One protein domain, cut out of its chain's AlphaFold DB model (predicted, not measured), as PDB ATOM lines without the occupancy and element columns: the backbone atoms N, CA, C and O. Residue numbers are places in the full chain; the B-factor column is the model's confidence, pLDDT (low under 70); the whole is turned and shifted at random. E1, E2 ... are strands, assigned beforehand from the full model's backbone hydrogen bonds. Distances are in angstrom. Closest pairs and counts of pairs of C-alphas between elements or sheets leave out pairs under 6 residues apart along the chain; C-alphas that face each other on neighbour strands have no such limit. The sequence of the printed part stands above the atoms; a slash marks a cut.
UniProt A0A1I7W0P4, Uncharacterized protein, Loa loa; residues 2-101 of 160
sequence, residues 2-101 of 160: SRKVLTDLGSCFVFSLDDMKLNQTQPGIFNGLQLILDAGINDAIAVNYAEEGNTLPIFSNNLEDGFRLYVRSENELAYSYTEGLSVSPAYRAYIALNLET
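Overview. This is residues 2 to 101 of the 160 residues of an uncharacterized protein of Loa loa (UniProt A0A1I7W0P4). What shape? It has little regular structure: two small antiparallel hairpins, E1 with E2 and E3 with E4, sit among long loops, and residues 50 to 56 stick out. What makes it up? The 100 printed residues include four named strands, E1 to E4 in order, 18 residues, class all strand. It is loose, with radius of gyration of the C-alphas 17.0 A and spans 59 by 30 by 24 A.

Along the chain. Where is E1? Residues 2 to 7, 15.4 A, from C-alpha 2 at (51.013, -1.535, -19.425); E2 is residues 10 to 15, 16.4 A. And E3? Residues 67 to 69; E4, residues 85 to 87, ends at (40.310, 12.942, -11.522).

Arrangement. What pairs E1 with E2? N 5 and O 12 are within hydrogen-bond range, 2.8 A. And E3 with E4? N 67 and O 87 are, at 2.9 A; E2 and E3 are near each other.

Size, cuts and confidence. Which links are long? E2 to E3, 51 residues, and E3 to E4, 15; the printed part has no cut. Where is pLDDT under 70? Residues 18 to 21, 42 to 64 and 78 to 83.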
ATOM      1  N   SER A   2      51.263  -1.853 -20.846       77.44
ATOM      2  CA  SER A   2      51.013  -1.535 -19.425       77.44
ATOM      3  C   SER A   2      51.320  -2.720 -18.507       77.44
ATOM      4  O   SER A   2      51.039  -3.869 -18.851       77.44
ATOM      5  N   ARG A   3      51.888  -2.447 -17.326       83.62
ATOM      6  CA  ARG A   3      52.155  -3.447 -16.281       83.62
ATOM      7  C   ARG A   3      51.234  -3.219 -15.089       83.62
ATOM      8  O   ARG A   3      51.186  -2.115 -14.551       83.62
ATOM      9  N   LYS A   4      50.537  -4.267 -14.649       85.00
ATOM     10  CA  LYS A   4      49.735  -4.242 -13.420       85.00
ATOM     11  C   LYS A   4      50.651  -4.328 -12.194       85.00
ATOM     12  O   LYS A   4      51.515  -5.201 -12.144       85.00
ATOM     13  N   VAL A   5      50.455  -3.449 -11.217       80.81
ATOM     14  CA  VAL A   5      51.180  -3.430  -9.935       80.81
ATOM     15  C   VAL A   5      50.186  -3.305  -8.782       80.81
ATOM     16  O   VAL A   5      49.155  -2.652  -8.922       80.81
ATOM     17  N   LEU A   6      50.471  -3.951  -7.655       77.88
ATOM     18  CA  LEU A   6      49.640  -3.861  -6.456       77.88
ATOM     19  C   LEU A   6      50.160  -2.746  -5.540       77.88
ATOM     20  O   LEU A   6      51.368  -2.625  -5.344       77.88
ATOM     21  N   THR A   7      49.248  -1.950  -4.989       76.56
ATOM     22  CA  THR A   7      49.520  -0.819  -4.089       76.56
ATOM     23  C   THR A   7      48.546  -0.829  -2.903       76.56
ATOM     24  O   THR A   7      47.645  -1.670  -2.845       76.56
ATOM     25  N   ASP A   8      48.691   0.114  -1.971       73.69
ATOM     26  CA  ASP A   8      47.701   0.408  -0.920       73.69
ATOM     27  C   ASP A   8      46.344   0.872  -1.467       73.69
ATOM     28  O   ASP A   8      45.339   0.791  -0.760       73.69
ATOM     29  N   LEU A   9      46.305   1.321  -2.723       75.00
ATOM     30  CA  LEU A   9      45.093   1.727  -3.439       75.00
ATOM     31  C   LEU A   9      44.492   0.589  -4.276       75.00
ATOM     32  O   LEU A   9      43.558   0.795  -5.047       75.00
ATOM     33  N   GLY A  10      45.040  -0.620  -4.155       76.50
ATOM     34  CA  GLY A  10      44.649  -1.771  -4.953       76.50
ATOM     35  C   GLY A  10      45.479  -1.905  -6.228       76.50
ATOM     36  O   GLY A  10      46.698  -1.723  -6.230       76.50
ATOM     37  N   SER A  11      44.835  -2.327  -7.316       79.94
ATOM     38  CA  SER A  11      45.517  -2.613  -8.581       79.94
ATOM     39  C   SER A  11      45.748  -1.340  -9.394       79.94
ATOM     40  O   SER A  11      44.798  -0.757  -9.904       79.94
ATOM     41  N   CYS A  12      47.008  -0.963  -9.593       81.94
ATOM     42  CA  CYS A  12      47.399   0.138 -10.468       81.94
ATOM     43  C   CYS A  12      47.973  -0.379 -11.792       81.94
ATOM     44  O   CYS A  12      48.525  -1.480 -11.869       81.94
ATOM     45  N   PHE A  13      47.890   0.445 -12.835       86.81
ATOM     46  CA  PHE A  13      48.486   0.171 -14.139       86.81
ATOM     47  C   PHE A  13      49.586   1.190 -14.421       86.81
ATOM     48  O   PHE A  13      49.350   2.395 -14.402       86.81
ATOM     49  N   VAL A  14      50.794   0.698 -14.682       83.88
ATOM     50  CA  VAL A  14      51.962   1.522 -15.000       83.88
ATOM     51  C   VAL A  14      52.200   1.481 -16.502       83.88
ATOM     52  O   VAL A  14      52.292   0.401 -17.087       83.88
ATOM     53  N   PHE A  15      52.333   2.655 -17.111       83.44
ATOM     54  CA  PHE A  15      52.735   2.825 -18.502       83.44
ATOM     55  C   PHE A  15      54.179   3.343 -18.519       83.44
ATOM     56  O   PHE A  15      54.416   4.468 -18.086       83.44
ATOM     57  N   SER A  16      55.142   2.528 -18.970       76.50
ATOM     58  CA  SER A  16      56.518   2.997 -19.201       76.50
ATOM     59  C   SER A  16      56.637   3.555 -20.619       76.50
ATOM     60  O   SER A  16      56.251   2.893 -21.588       76.50
ATOM     61  N   LEU A  17      57.136   4.787 -20.735       73.25
ATOM     62  CA  LEU A  17      57.386   5.438 -22.024       73.25
ATOM     63  C   LEU A  17      58.633   4.869 -22.716       73.25
ATOM     64  O   LEU A  17      58.666   4.844 -23.947       73.25
ATOM     65  N   ASP A  18      59.596   4.346 -21.953       66.81
ATOM     66  CA  ASP A  18      60.828   3.742 -22.478       66.81
ATOM     67  C   ASP A  18      60.546   2.408 -23.176       66.81
ATOM     68  O   ASP A  18      61.018   2.178 -24.293       66.81
ATOM     69  N   ASP A  19      59.648   1.594 -22.610       67.06
ATOM     70  CA  ASP A  19      59.119   0.392 -23.274       67.06
ATOM     71  C   ASP A  19      58.428   0.721 -24.605       67.06
ATOM     72  O   ASP A  19      58.351  -0.110 -25.512       67.06
ATOM     73  N   MET A  20      57.883   1.934 -24.717       65.69
ATOM     74  CA  MET A  20      57.196   2.413 -25.914       65.69
ATOM     75  C   MET A  20      58.126   3.212 -26.841       65.69
ATOM     76  O   MET A  20      57.721   3.521 -27.961       65.69
ATOM     77  N   LYS A  21      59.366   3.514 -26.415       66.31
ATOM     78  CA  LYS A  21      60.328   4.406 -27.092       66.31
ATOM     79  C   LYS A  21      59.701   5.738 -27.530       66.31
ATOM     80  O   LYS A  21      60.020   6.267 -28.596       66.31
ATOM     81  N   LEU A  22      58.771   6.258 -26.730       71.88
ATOM     82  CA  LEU A  22      58.016   7.468 -27.045       71.88
ATOM     83  C   LEU A  22      58.687   8.682 -26.405       71.88
ATOM     84  O   LEU A  22      58.426   9.008 -25.252       71.88
ATOM     85  N   ASN A  23      59.505   9.384 -27.187       78.25
ATOM     86  CA  ASN A  23      59.978  10.714 -26.819       78.25
ATOM     87  C   ASN A  23      59.026  11.763 -27.390       78.25
ATOM     88  O   ASN A  23      58.844  11.851 -28.606       78.25
ATOM     89  N   GLN A  24      58.432  12.575 -26.518       80.12
ATOM     90  CA  GLN A  24      57.627  13.709 -26.952       80.12
ATOM     91  C   GLN A  24      58.528  14.740 -27.648       80.12
ATOM     92  O   GLN A  24      59.430  15.304 -27.036       80.12
ATOM     93  N   THR A  25      58.282  14.994 -28.932       85.25
ATOM     94  CA  THR A  25      59.072  15.942 -29.741       85.25
ATOM     95  C   THR A  25      58.476  17.345 -29.770       85.25
ATOM     96  O   THR A  25      59.186  18.308 -30.050       85.25
ATOM     97  N   GLN A  26      57.176  17.472 -29.496       89.56
ATOM     98  CA  GLN A  26      56.451  18.740 -29.521       89.56
ATOM     99  C   GLN A  26      55.474  18.839 -28.343       89.56
ATOM    100  O   GLN A  26      54.802  17.853 -28.022       89.56
ATOM    101  N   PRO A  27      55.342  20.015 -27.703       89.06
ATOM    102  CA  PRO A  27      54.313  20.238 -26.696       89.06
ATOM    103  C   PRO A  27      52.908  20.262 -27.323       89.06
ATOM    104  O   PRO A  27      52.740  20.464 -28.528       89.06
ATOM    105  N   GLY A  28      51.885  20.083 -26.486       89.44
ATOM    106  CA  GLY A  28      50.479  20.249 -26.863       89.44
ATOM    107  C   GLY A  28      49.624  18.994 -26.694       89.44
ATOM    108  O   GLY A  28      50.116  17.868 -26.704       89.44
ATOM    109  N   ILE A  29      48.311  19.203 -26.567       89.25
ATOM    110  CA  ILE A  29      47.331  18.152 -26.233       89.25
ATOM    111  C   ILE A  29      47.250  17.021 -27.270       89.25
ATOM    112  O   ILE A  29      46.857  15.911 -26.933       89.25
ATOM    113  N   PHE A  30      47.623  17.294 -28.525       89.19
ATOM    114  CA  PHE A  30      47.605  16.318 -29.619       89.19
ATOM    115  C   PHE A  30      48.916  15.533 -29.754       89.19
ATOM    116  O   PHE A  30      48.943  14.525 -30.448       89.19
ATOM    117  N   ASN A  31      49.976  15.977 -29.071       88.06
ATOM    118  CA  ASN A  31      51.320  15.396 -29.128       88.06
ATOM    119  C   ASN A  31      51.735  14.746 -27.795       88.06
ATOM    120  O   ASN A  31      52.901  14.411 -27.605       88.06
ATOM    121  N   GLY A  32      50.793  14.612 -26.857       85.94
ATOM    122  CA  GLY A  32      50.996  13.990 -25.552       85.94
ATOM    123  C   GLY A  32      50.263  12.656 -25.407       85.94
ATOM    124  O   GLY A  32      49.643  12.148 -26.343       85.94
ATOM    125  N   LEU A  33      50.308  12.101 -24.196       86.56
ATOM    126  CA  LEU A  33      49.574  10.889 -23.844       86.56
ATOM    127  C   LEU A  33      48.075  11.188 -23.702       86.56
ATOM    128  O   LEU A  33      47.678  12.078 -22.952       86.56
ATOM    129  N   GLN A  34      47.244  10.412 -24.396       89.31
ATOM    130  CA  GLN A  34      45.788  10.475 -24.289       89.31
ATOM    131  C   GLN A  34      45.274   9.153 -23.725       89.31
ATOM    132  O   GLN A  34      45.561   8.088 -24.268       89.31
ATOM    133  N   LEU A  35      44.521   9.230 -22.628       88.19
ATOM    134  CA  LEU A  35      43.934   8.080 -21.950       88.19
ATOM    135  C   LEU A  35      42.417   8.253 -21.893       88.19
ATOM    136  O   LEU A  35      41.924   9.346 -21.620       88.19
ATOM    137  N   ILE A  36      41.693   7.163 -22.127       89.81
ATOM    138  CA  ILE A  36      40.261   7.059 -21.850       89.81
ATOM    139  C   ILE A  36      40.123   5.953 -20.816       89.81
ATOM    140  O   ILE A  36      40.560   4.827 -21.054       89.81
ATOM    141  N   LEU A  37      39.585   6.304 -19.655       87.81
ATOM    142  CA  LEU A  37      39.491   5.422 -18.504       87.81
ATOM    143  C   LEU A  37      38.017   5.194 -18.173       87.81
ATOM    144  O   LEU A  37      37.227   6.138 -18.183       87.81
ATOM    145  N   ASP A  38      37.672   3.949 -17.866       87.12
ATOM    146  CA  ASP A  38      36.371   3.576 -17.319       87.12
ATOM    147  C   ASP A  38      36.540   3.303 -15.823       87.12
ATOM    148  O   ASP A  38      37.403   2.519 -15.424       87.12
ATOM    149  N   ALA A  39      35.764   4.010 -15.002       80.06
ATOM    150  CA  ALA A  39      35.855   3.923 -13.550       80.06
ATOM    151  C   ALA A  39      35.143   2.679 -13.013       80.06
ATOM    152  O   ALA A  39      35.353   2.336 -11.855       80.06
ATOM    153  N   GLY A  40      34.296   2.021 -13.821       78.44
ATOM    154  CA  GLY A  40      33.575   0.826 -13.387       78.44
ATOM    155  C   GLY A  40      32.790   1.059 -12.094       78.44
ATOM    156  O   GLY A  40      32.773   0.191 -11.234       78.44
ATOM    157  N   ILE A  41      32.172   2.240 -11.931       72.06
ATOM    158  CA  ILE A  41      31.526   2.681 -10.672       72.06
ATOM    159  C   ILE A  41      30.511   1.643 -10.164       72.06
ATOM    160  O   ILE A  41      30.339   1.465  -8.964       72.06
ATOM    161  N   ASN A  42      29.873   0.911 -11.079       69.75
ATOM    162  CA  ASN A  42      28.895  -0.125 -10.749       69.75
ATOM    163  C   ASN A  42      29.514  -1.402 -10.147       69.75
ATOM    164  O   ASN A  42      28.791  -2.179  -9.529       69.75
ATOM    165  N   ASP A  43      30.821  -1.612 -10.314       66.38
ATOM    166  CA  ASP A  43      31.568  -2.758  -9.781       66.38
ATOM    167  C   ASP A  43      32.256  -2.431  -8.441       66.38
ATOM    168  O   ASP A  43      32.876  -3.302  -7.821       66.38
ATOM    169  N   ALA A  44      32.164  -1.179  -7.974       64.56
ATOM    170  CA  ALA A  44      32.743  -0.758  -6.706       64.56
ATOM    171  C   ALA A  44      31.975  -1.372  -5.524       64.56
ATOM    172  O   ALA A  44      30.757  -1.240  -5.391       64.56
ATOM    173  N   ILE A  45      32.700  -2.042  -4.625       62.72
ATOM    174  CA  ILE A  45      32.119  -2.616  -3.409       62.72
ATOM    175  C   ILE A  45      31.913  -1.483  -2.401       62.72
ATOM    176  O   ILE A  45      32.864  -1.031  -1.763       62.72
ATOM    177  N   ALA A  46      30.665  -1.041  -2.235       57.81
ATOM    178  CA  ALA A  46      30.289  -0.136  -1.156       57.81
ATOM    179  C   ALA A  46      30.424  -0.871   0.184       57.81
ATOM    180  O   ALA A  46      29.617  -1.740   0.526       57.81
ATOM    181  N   VAL A  47      31.467  -0.546   0.944       58.03
ATOM    182  CA  VAL A  47      31.678  -1.151   2.256       58.03
ATOM    183  C   VAL A  47      30.852  -0.390   3.297       58.03
ATOM    184  O   VAL A  47      31.313   0.571   3.905       58.03
ATOM    185  N   ASN A  48      29.594  -0.802   3.471       51.47
ATOM    186  CA  ASN A  48      28.694  -0.240   4.478       51.47
ATOM    187  C   ASN A  48      28.953  -0.903   5.838       51.47
ATOM    188  O   ASN A  48      28.633  -2.076   6.028       51.47
ATOM    189  N   TYR A  49      29.508  -0.155   6.791       55.03
ATOM    190  CA  TYR A  49      29.697  -0.623   8.165       55.03
ATOM    191  C   TYR A  49      28.631  -0.020   9.079       55.03
ATOM    192  O   TYR A  49      28.742   1.133   9.495       55.03
ATOM    193  N   ALA A  50      27.611  -0.811   9.409       49.28
ATOM    194  CA  ALA A  50      26.708  -0.536  10.518       49.28
ATOM    195  C   ALA A  50      26.826  -1.659  11.565       49.28
ATOM    196  O   ALA A  50      26.593  -2.821  11.252       49.28
ATOM    197  N   GLU A  51      27.192  -1.231  12.779       47.41
ATOM    198  CA  GLU A  51      26.974  -1.843  14.102       47.41
ATOM    199  C   GLU A  51      27.702  -3.153  14.473       47.41
ATOM    200  O   GLU A  51      27.311  -4.249  14.109       47.41
ATOM    201  N   GLU A  52      28.767  -3.033  15.279       46.97
ATOM    202  CA  GLU A  52      28.745  -3.304  16.732       46.97
ATOM    203  C   GLU A  52      30.181  -3.225  17.295       46.97
ATOM    204  O   GLU A  52      30.975  -4.162  17.276       46.97
ATOM    205  N   GLY A  53      30.524  -2.061  17.843       51.78
ATOM    206  CA  GLY A  53      31.262  -2.038  19.102       51.78
ATOM    207  C   GLY A  53      32.787  -2.002  19.119       51.78
ATOM    208  O   GLY A  53      33.267  -1.701  20.198       51.78
ATOM    209  N   ASN A  54      33.553  -2.243  18.044       51.41
ATOM    210  CA  ASN A  54      34.975  -1.831  17.934       51.41
ATOM    211  C   ASN A  54      35.623  -2.353  16.643       51.41
ATOM    212  O   ASN A  54      36.182  -3.446  16.632       51.41
ATOM    213  N   THR A  55      35.660  -1.548  15.583       49.53
ATOM    214  CA  THR A  55      36.728  -1.637  14.574       49.53
ATOM    215  C   THR A  55      37.009  -0.242  14.020       49.53
ATOM    216  O   THR A  55      36.129   0.430  13.492       49.53
ATOM    217  N   LEU A  56      38.245   0.228  14.203       48.50
ATOM    218  CA  LEU A  56      38.737   1.466  13.601       48.50
ATOM    219  C   LEU A  56      39.091   1.183  12.135       48.50
ATOM    220  O   LEU A  56      39.808   0.212  11.872       48.50
ATOM    221  N   PRO A  57      38.642   2.005  11.174       49.28
ATOM    222  CA  PRO A  57      39.021   1.823   9.786       49.28
ATOM    223  C   PRO A  57      40.493   2.200   9.622       49.28
ATOM    224  O   PRO A  57      40.878   3.349   9.811       49.28
ATOM    225  N   ILE A  58      41.333   1.242   9.240       49.06
ATOM    226  CA  ILE A  58      42.735   1.542   8.910       49.06
ATOM    227  C   ILE A  58      42.840   2.126   7.480       49.06
ATOM    228  O   ILE A  58      43.867   2.692   7.125       49.06
ATOM    229  N   PHE A  59      41.766   2.087   6.668       50.84
ATOM    230  CA  PHE A  59      41.816   2.454   5.241       50.84
ATOM    231  C   PHE A  59      40.582   3.205   4.687       50.84
ATOM    232  O   PHE A  59      40.411   3.269   3.472       50.84
ATOM    233  N   SER A  60      39.717   3.802   5.521       46.09
ATOM    234  CA  SER A  60      38.477   4.476   5.057       46.09
ATOM    235  C   SER A  60      38.691   5.705   4.167       46.09
ATOM    236  O   SER A  60      37.734   6.226   3.608       46.09
ATOM    237  N   ASN A  61      39.927   6.178   4.025       49.00
ATOM    238  CA  ASN A  61      40.253   7.409   3.301       49.00
ATOM    239  C   ASN A  61      40.685   7.124   1.845       49.00
ATOM    240  O   ASN A  61      41.080   8.037   1.122       49.00
ATOM    241  N   ASN A  62      40.661   5.849   1.434       52.41
ATOM    242  CA  ASN A  62      41.189   5.384   0.148       52.41
ATOM    243  C   ASN A  62      40.099   5.020  -0.875       52.41
ATOM    244  O   ASN A  62      40.432   4.623  -1.987       52.41
ATOM    245  N   LEU A  63      38.820   5.144  -0.513       60.84
ATOM    246  CA  LEU A  63      37.693   4.912  -1.416       60.84
ATOM    247  C   LEU A  63      37.212   6.261  -1.951       60.84
ATOM    248  O   LEU A  63      36.385   6.932  -1.342       60.84
ATOM    249  N   GLU A  64      37.788   6.665  -3.078       66.31
ATOM    250  CA  GLU A  64      37.322   7.799  -3.871       66.31
ATOM    251  C   GLU A  64      36.782   7.271  -5.197       66.31
ATOM    252  O   GLU A  64      37.472   6.527  -5.897       66.31
ATOM    253  N   ASP A  65      35.573   7.694  -5.563       74.62
ATOM    254  CA  ASP A  65      35.031   7.440  -6.893       74.62
ATOM    255  C   ASP A  65      35.819   8.284  -7.904       74.62
ATOM    256  O   ASP A  65      35.619   9.497  -8.027       74.62
ATOM    257  N   GLY A  66      36.765   7.656  -8.606       81.69
ATOM    258  CA  GLY A  66      37.627   8.340  -9.565       81.69
ATOM    259  C   GLY A  66      38.937   7.631  -9.860       81.69
ATOM    260  O   GLY A  66      39.131   6.454  -9.565       81.69
ATOM    261  N   PHE A  67      39.845   8.375 -10.482       85.81
ATOM    262  CA  PHE A  67      41.162   7.887 -10.866       85.81
ATOM    263  C   PHE A  67      42.243   8.681 -10.146       85.81
ATOM    264  O   PHE A  67      42.200   9.909 -10.137       85.81
ATOM    265  N   ARG A  68      43.249   7.983  -9.611       85.44
ATOM    266  CA  ARG A  68      44.487   8.596  -9.119       85.44
ATOM    267  C   ARG A  68      45.597   8.378 -10.136       85.44
ATOM    268  O   ARG A  68      45.929   7.243 -10.478       85.44
ATOM    269  N   LEU A  69      46.144   9.476 -10.638       86.38
ATOM    270  CA  LEU A  69      47.200   9.490 -11.642       86.38
ATOM    271  C   LEU A  69      48.508   9.941 -10.998       86.38
ATOM    272  O   LEU A  69      48.550  10.948 -10.294       86.38
ATOM    273  N   TYR A  70      49.581   9.212 -11.292       85.31
ATOM    274  CA  TYR A  70      50.925   9.508 -10.813       85.31
ATOM    275  C   TYR A  70      51.869   9.626 -12.002       85.31
ATOM    276  O   TYR A  70      51.934   8.726 -12.843       85.31
ATOM    277  N   VAL A  71      52.622  10.721 -12.051       84.38
ATOM    278  CA  VAL A  71      53.705  10.920 -13.016       84.38
ATOM    279  C   VAL A  71      55.010  10.858 -12.247       84.38
ATOM    280  O   VAL A  71      55.230  11.636 -11.324       84.38
ATOM    281  N   ARG A  72      55.861   9.900 -12.604       80.75
ATOM    282  CA  ARG A  72      57.104   9.617 -11.887       80.75
ATOM    283  C   ARG A  72      58.199   9.180 -12.842       80.75
ATOM    284  O   ARG A  72      57.923   8.750 -13.962       80.75
ATOM    285  N   SER A  73      59.433   9.222 -12.353       77.44
ATOM    286  CA  SER A  73      60.543   8.539 -13.014       77.44
ATOM    287  C   SER A  73      60.350   7.020 -12.934       77.44
ATOM    288  O   SER A  73      59.813   6.502 -11.948       77.44
ATOM    289  N   GLU A  74      60.795   6.291 -13.961       72.06
ATOM    290  CA  GLU A  74      60.665   4.829 -14.055       72.06
ATOM    291  C   GLU A  74      61.229   4.116 -12.819       72.06
ATOM    292  O   GLU A  74      60.630   3.175 -12.294       72.06
ATOM    293  N   ASN A  75      62.334   4.651 -12.310       72.50
ATOM    294  CA  ASN A  75      63.141   4.066 -11.253       72.50
ATOM    295  C   ASN A  75      62.725   4.453  -9.820       72.50
ATOM    296  O   ASN A  75      63.408   4.126  -8.842       72.50
ATOM    297  N   GLU A  76      61.626   5.186  -9.687       71.69
ATOM    298  CA  GLU A  76      61.023   5.510  -8.399       71.69
ATOM    299  C   GLU A  76      60.002   4.431  -8.013       71.69
ATOM    300  O   GLU A  76      59.311   3.879  -8.873       71.69
ATOM    301  N   LEU A  77      59.891   4.109  -6.722       70.31
ATOM    302  CA  LEU A  77      58.860   3.182  -6.252       70.31
ATOM    303  C   LEU A  77      57.469   3.698  -6.645       70.31
ATOM    304  O   LEU A  77      57.170   4.883  -6.510       70.31
ATOM    305  N   ALA A  78      56.612   2.794  -7.130       56.22
ATOM    306  CA  ALA A  78      55.266   3.141  -7.593       56.22
ATOM    307  C   ALA A  78      54.376   3.699  -6.470       56.22
ATOM    308  O   ALA A  78      53.475   4.487  -6.728       56.22
ATOM    309  N   TYR A  79      54.665   3.295  -5.238       58.88
ATOM    310  CA  TYR A  79      54.025   3.701  -3.994       58.88
ATOM    311  C   TYR A  79      54.897   4.761  -3.319       58.88
ATOM    312  O   TYR A  79      55.594   4.523  -2.335       58.88
ATOM    313  N   SER A  80      54.905   5.957  -3.893       54.88
ATOM    314  CA  SER A  80      55.386   7.136  -3.190       54.88
ATOM    315  C   SER A  80      54.177   8.008  -2.887       54.88
ATOM    316  O   SER A  80      53.309   8.169  -3.739       54.88
ATOM    317  N   TYR A  81      54.145   8.618  -1.703       52.75
ATOM    318  CA  TYR A  81      53.278   9.749  -1.336       52.75
ATOM    319  C   TYR A  81      53.527  10.996  -2.229       52.75
ATOM    320  O   TYR A  81      53.435  12.134  -1.777       52.75
ATOM    321  N   THR A  82      53.921  10.806  -3.492       56.56
ATOM    322  CA  THR A  82      53.897  11.830  -4.532       56.56
ATOM    323  C   THR A  82      52.489  12.377  -4.658       56.56
ATOM    324  O   THR A  82      51.527  11.619  -4.545       56.56
ATOM    325  N   GLU A  83      52.399  13.677  -4.920       64.31
ATOM    326  CA  GLU A  83      51.170  14.393  -5.245       64.31
ATOM    327  C   GLU A  83      50.439  13.664  -6.380       64.31
ATOM    328  O   GLU A  83      50.767  13.789  -7.559       64.31
ATOM    329  N   GLY A  84      49.493  12.806  -5.998       74.38
ATOM    330  CA  GLY A  84      48.610  12.130  -6.927       74.38
ATOM    331  C   GLY A  84      47.589  13.128  -7.443       74.38
ATOM    332  O   GLY A  84      47.049  13.932  -6.684       74.38
ATOM    333  N   LEU A  85      47.313  13.071  -8.738       83.94
ATOM    334  CA  LEU A  85      46.243  13.845  -9.347       83.94
ATOM    335  C   LEU A  85      44.968  13.005  -9.294       83.94
ATOM    336  O   LEU A  85      44.885  11.972  -9.961       83.94
ATOM    337  N   SER A  86      43.987  13.445  -8.510       85.81
ATOM    338  CA  SER A  86      42.658  12.833  -8.489       85.81
ATOM    339  C   SER A  86      41.790  13.427  -9.596       85.81
ATOM    340  O   SER A  86      41.639  14.646  -9.701       85.81
ATOM    341  N   VAL A  87      41.209  12.564 -10.427       88.56
ATOM    342  CA  VAL A  87      40.310  12.942 -11.522       88.56
ATOM    343  C   VAL A  87      38.960  12.274 -11.312       88.56
ATOM    344  O   VAL A  87      38.869  11.049 -11.229       88.56
ATOM    345  N   SER A  88      37.907  13.088 -11.254       86.94
ATOM    346  CA  SER A  88      36.539  12.593 -11.140       86.94
ATOM    347  C   SER A  88      36.090  11.884 -12.424       86.94
ATOM    348  O   SER A  88      36.416  12.341 -13.527       86.94
ATOM    349  N   PRO A  89      35.285  10.815 -12.313       84.38
ATOM    350  CA  PRO A  89      34.629  10.201 -13.459       84.38
ATOM    351  C   PRO A  89      33.741  11.210 -14.201       84.38
ATOM    352  O   PRO A  89      33.291  12.197 -13.624       84.38
ATOM    353  N   ALA A  90      33.465  10.943 -15.480       84.88
ATOM    354  CA  ALA A  90      32.620  11.757 -16.369       84.88
ATOM    355  C   ALA A  90      33.179  13.125 -16.818       84.88
ATOM    356  O   ALA A  90      32.519  13.817 -17.595       84.88
ATOM    357  N   TYR A  91      34.401  13.497 -16.425       84.88
ATOM    358  CA  TYR A  91      35.059  14.721 -16.893       84.88
ATOM    359  C   TYR A  91      36.288  14.431 -17.750       84.88
ATOM    360  O   TYR A  91      36.984  13.431 -17.580       84.88
ATOM    361  N   ARG A  92      36.593  15.360 -18.664       89.62
ATOM    362  CA  ARG A  92      37.869  15.388 -19.382       89.62
ATOM    363  C   ARG A  92      38.852  16.271 -18.620       89.62
ATOM    364  O   ARG A  92      38.636  17.476 -18.519       89.62
ATOM    365  N   ALA A  93      39.944  15.682 -18.147       90.94
ATOM    366  CA  ALA A  93      41.053  16.411 -17.541       90.94
ATOM    367  C   ALA A  93      42.181  16.643 -18.558       90.94
ATOM    368  O   ALA A  93      42.494  15.766 -19.364       90.94
ATOM    369  N   TYR A  94      42.803  17.820 -18.501       91.69
ATOM    370  CA  TYR A  94      44.030  18.129 -19.233       91.69
ATOM    371  C   TYR A  94      45.137  18.382 -18.220       91.69
ATOM    372  O   TYR A  94      45.050  19.317 -17.430       91.69
ATOM    373  N   ILE A  95      46.164  17.538 -18.244       89.56
ATOM    374  CA  ILE A  95      47.290  17.616 -17.316       89.56
ATOM    375  C   ILE A  95      48.498  18.099 -18.112       89.56
ATOM    376  O   ILE A  95      48.970  17.408 -19.016       89.56
ATOM    377  N   ALA A  96      48.968  19.302 -17.798       90.31
ATOM    378  CA  ALA A  96      50.218  19.833 -18.323       90.31
ATOM    379  C   ALA A  96      51.335  19.562 -17.312       90.31
ATOM    380  O   ALA A  96      51.164  19.800 -16.119       90.31
ATOM    381  N   LEU A  97      52.466  19.059 -17.797       87.06
ATOM    382  CA  LEU A  97      53.618  18.704 -16.976       87.06
ATOM    383  C   LEU A  97      54.790  19.610 -17.338       87.06
ATOM    384  O   LEU A  97      55.015  19.886 -18.517       87.06
ATOM    385  N   ASN A  98      55.539  20.037 -16.327       87.19
ATOM    386  CA  ASN A  98      56.809  20.727 -16.498       87.19
ATOM    387  C   ASN A  98      57.904  19.928 -15.788       87.19
ATOM    388  O   ASN A  98      57.718  19.520 -14.642       87.19
ATOM    389  N   LEU A  99      59.024  19.687 -16.469       85.50
ATOM    390  CA  LEU A  99      60.161  19.000 -15.867       85.50
ATOM    391  C   LEU A  99      61.041  20.024 -15.154       85.50
ATOM    392  O   LEU A  99      61.631  20.892 -15.793       85.50
ATOM    393  N   GLU A 100      61.172  19.874 -13.841       87.69
ATOM    394  CA  GLU A 100      62.099  20.660 -13.033       87.69
ATOM    395  C   GLU A 100      63.223  19.769 -12.507       87.69
ATOM    396  O   GLU A 100      62.990  18.714 -11.917       87.69
ATOM    397  N   THR A 101      64.466  20.196 -12.733       87.69
ATOM    398  CA  THR A 101      65.664  19.461 -12.320       87.69
ATOM    399  C   THR A 101      66.503  20.308 -11.381       87.69
ATOM    400  O   THR A 101      66.949  21.396 -11.745       87.69
TER     401      THR A 101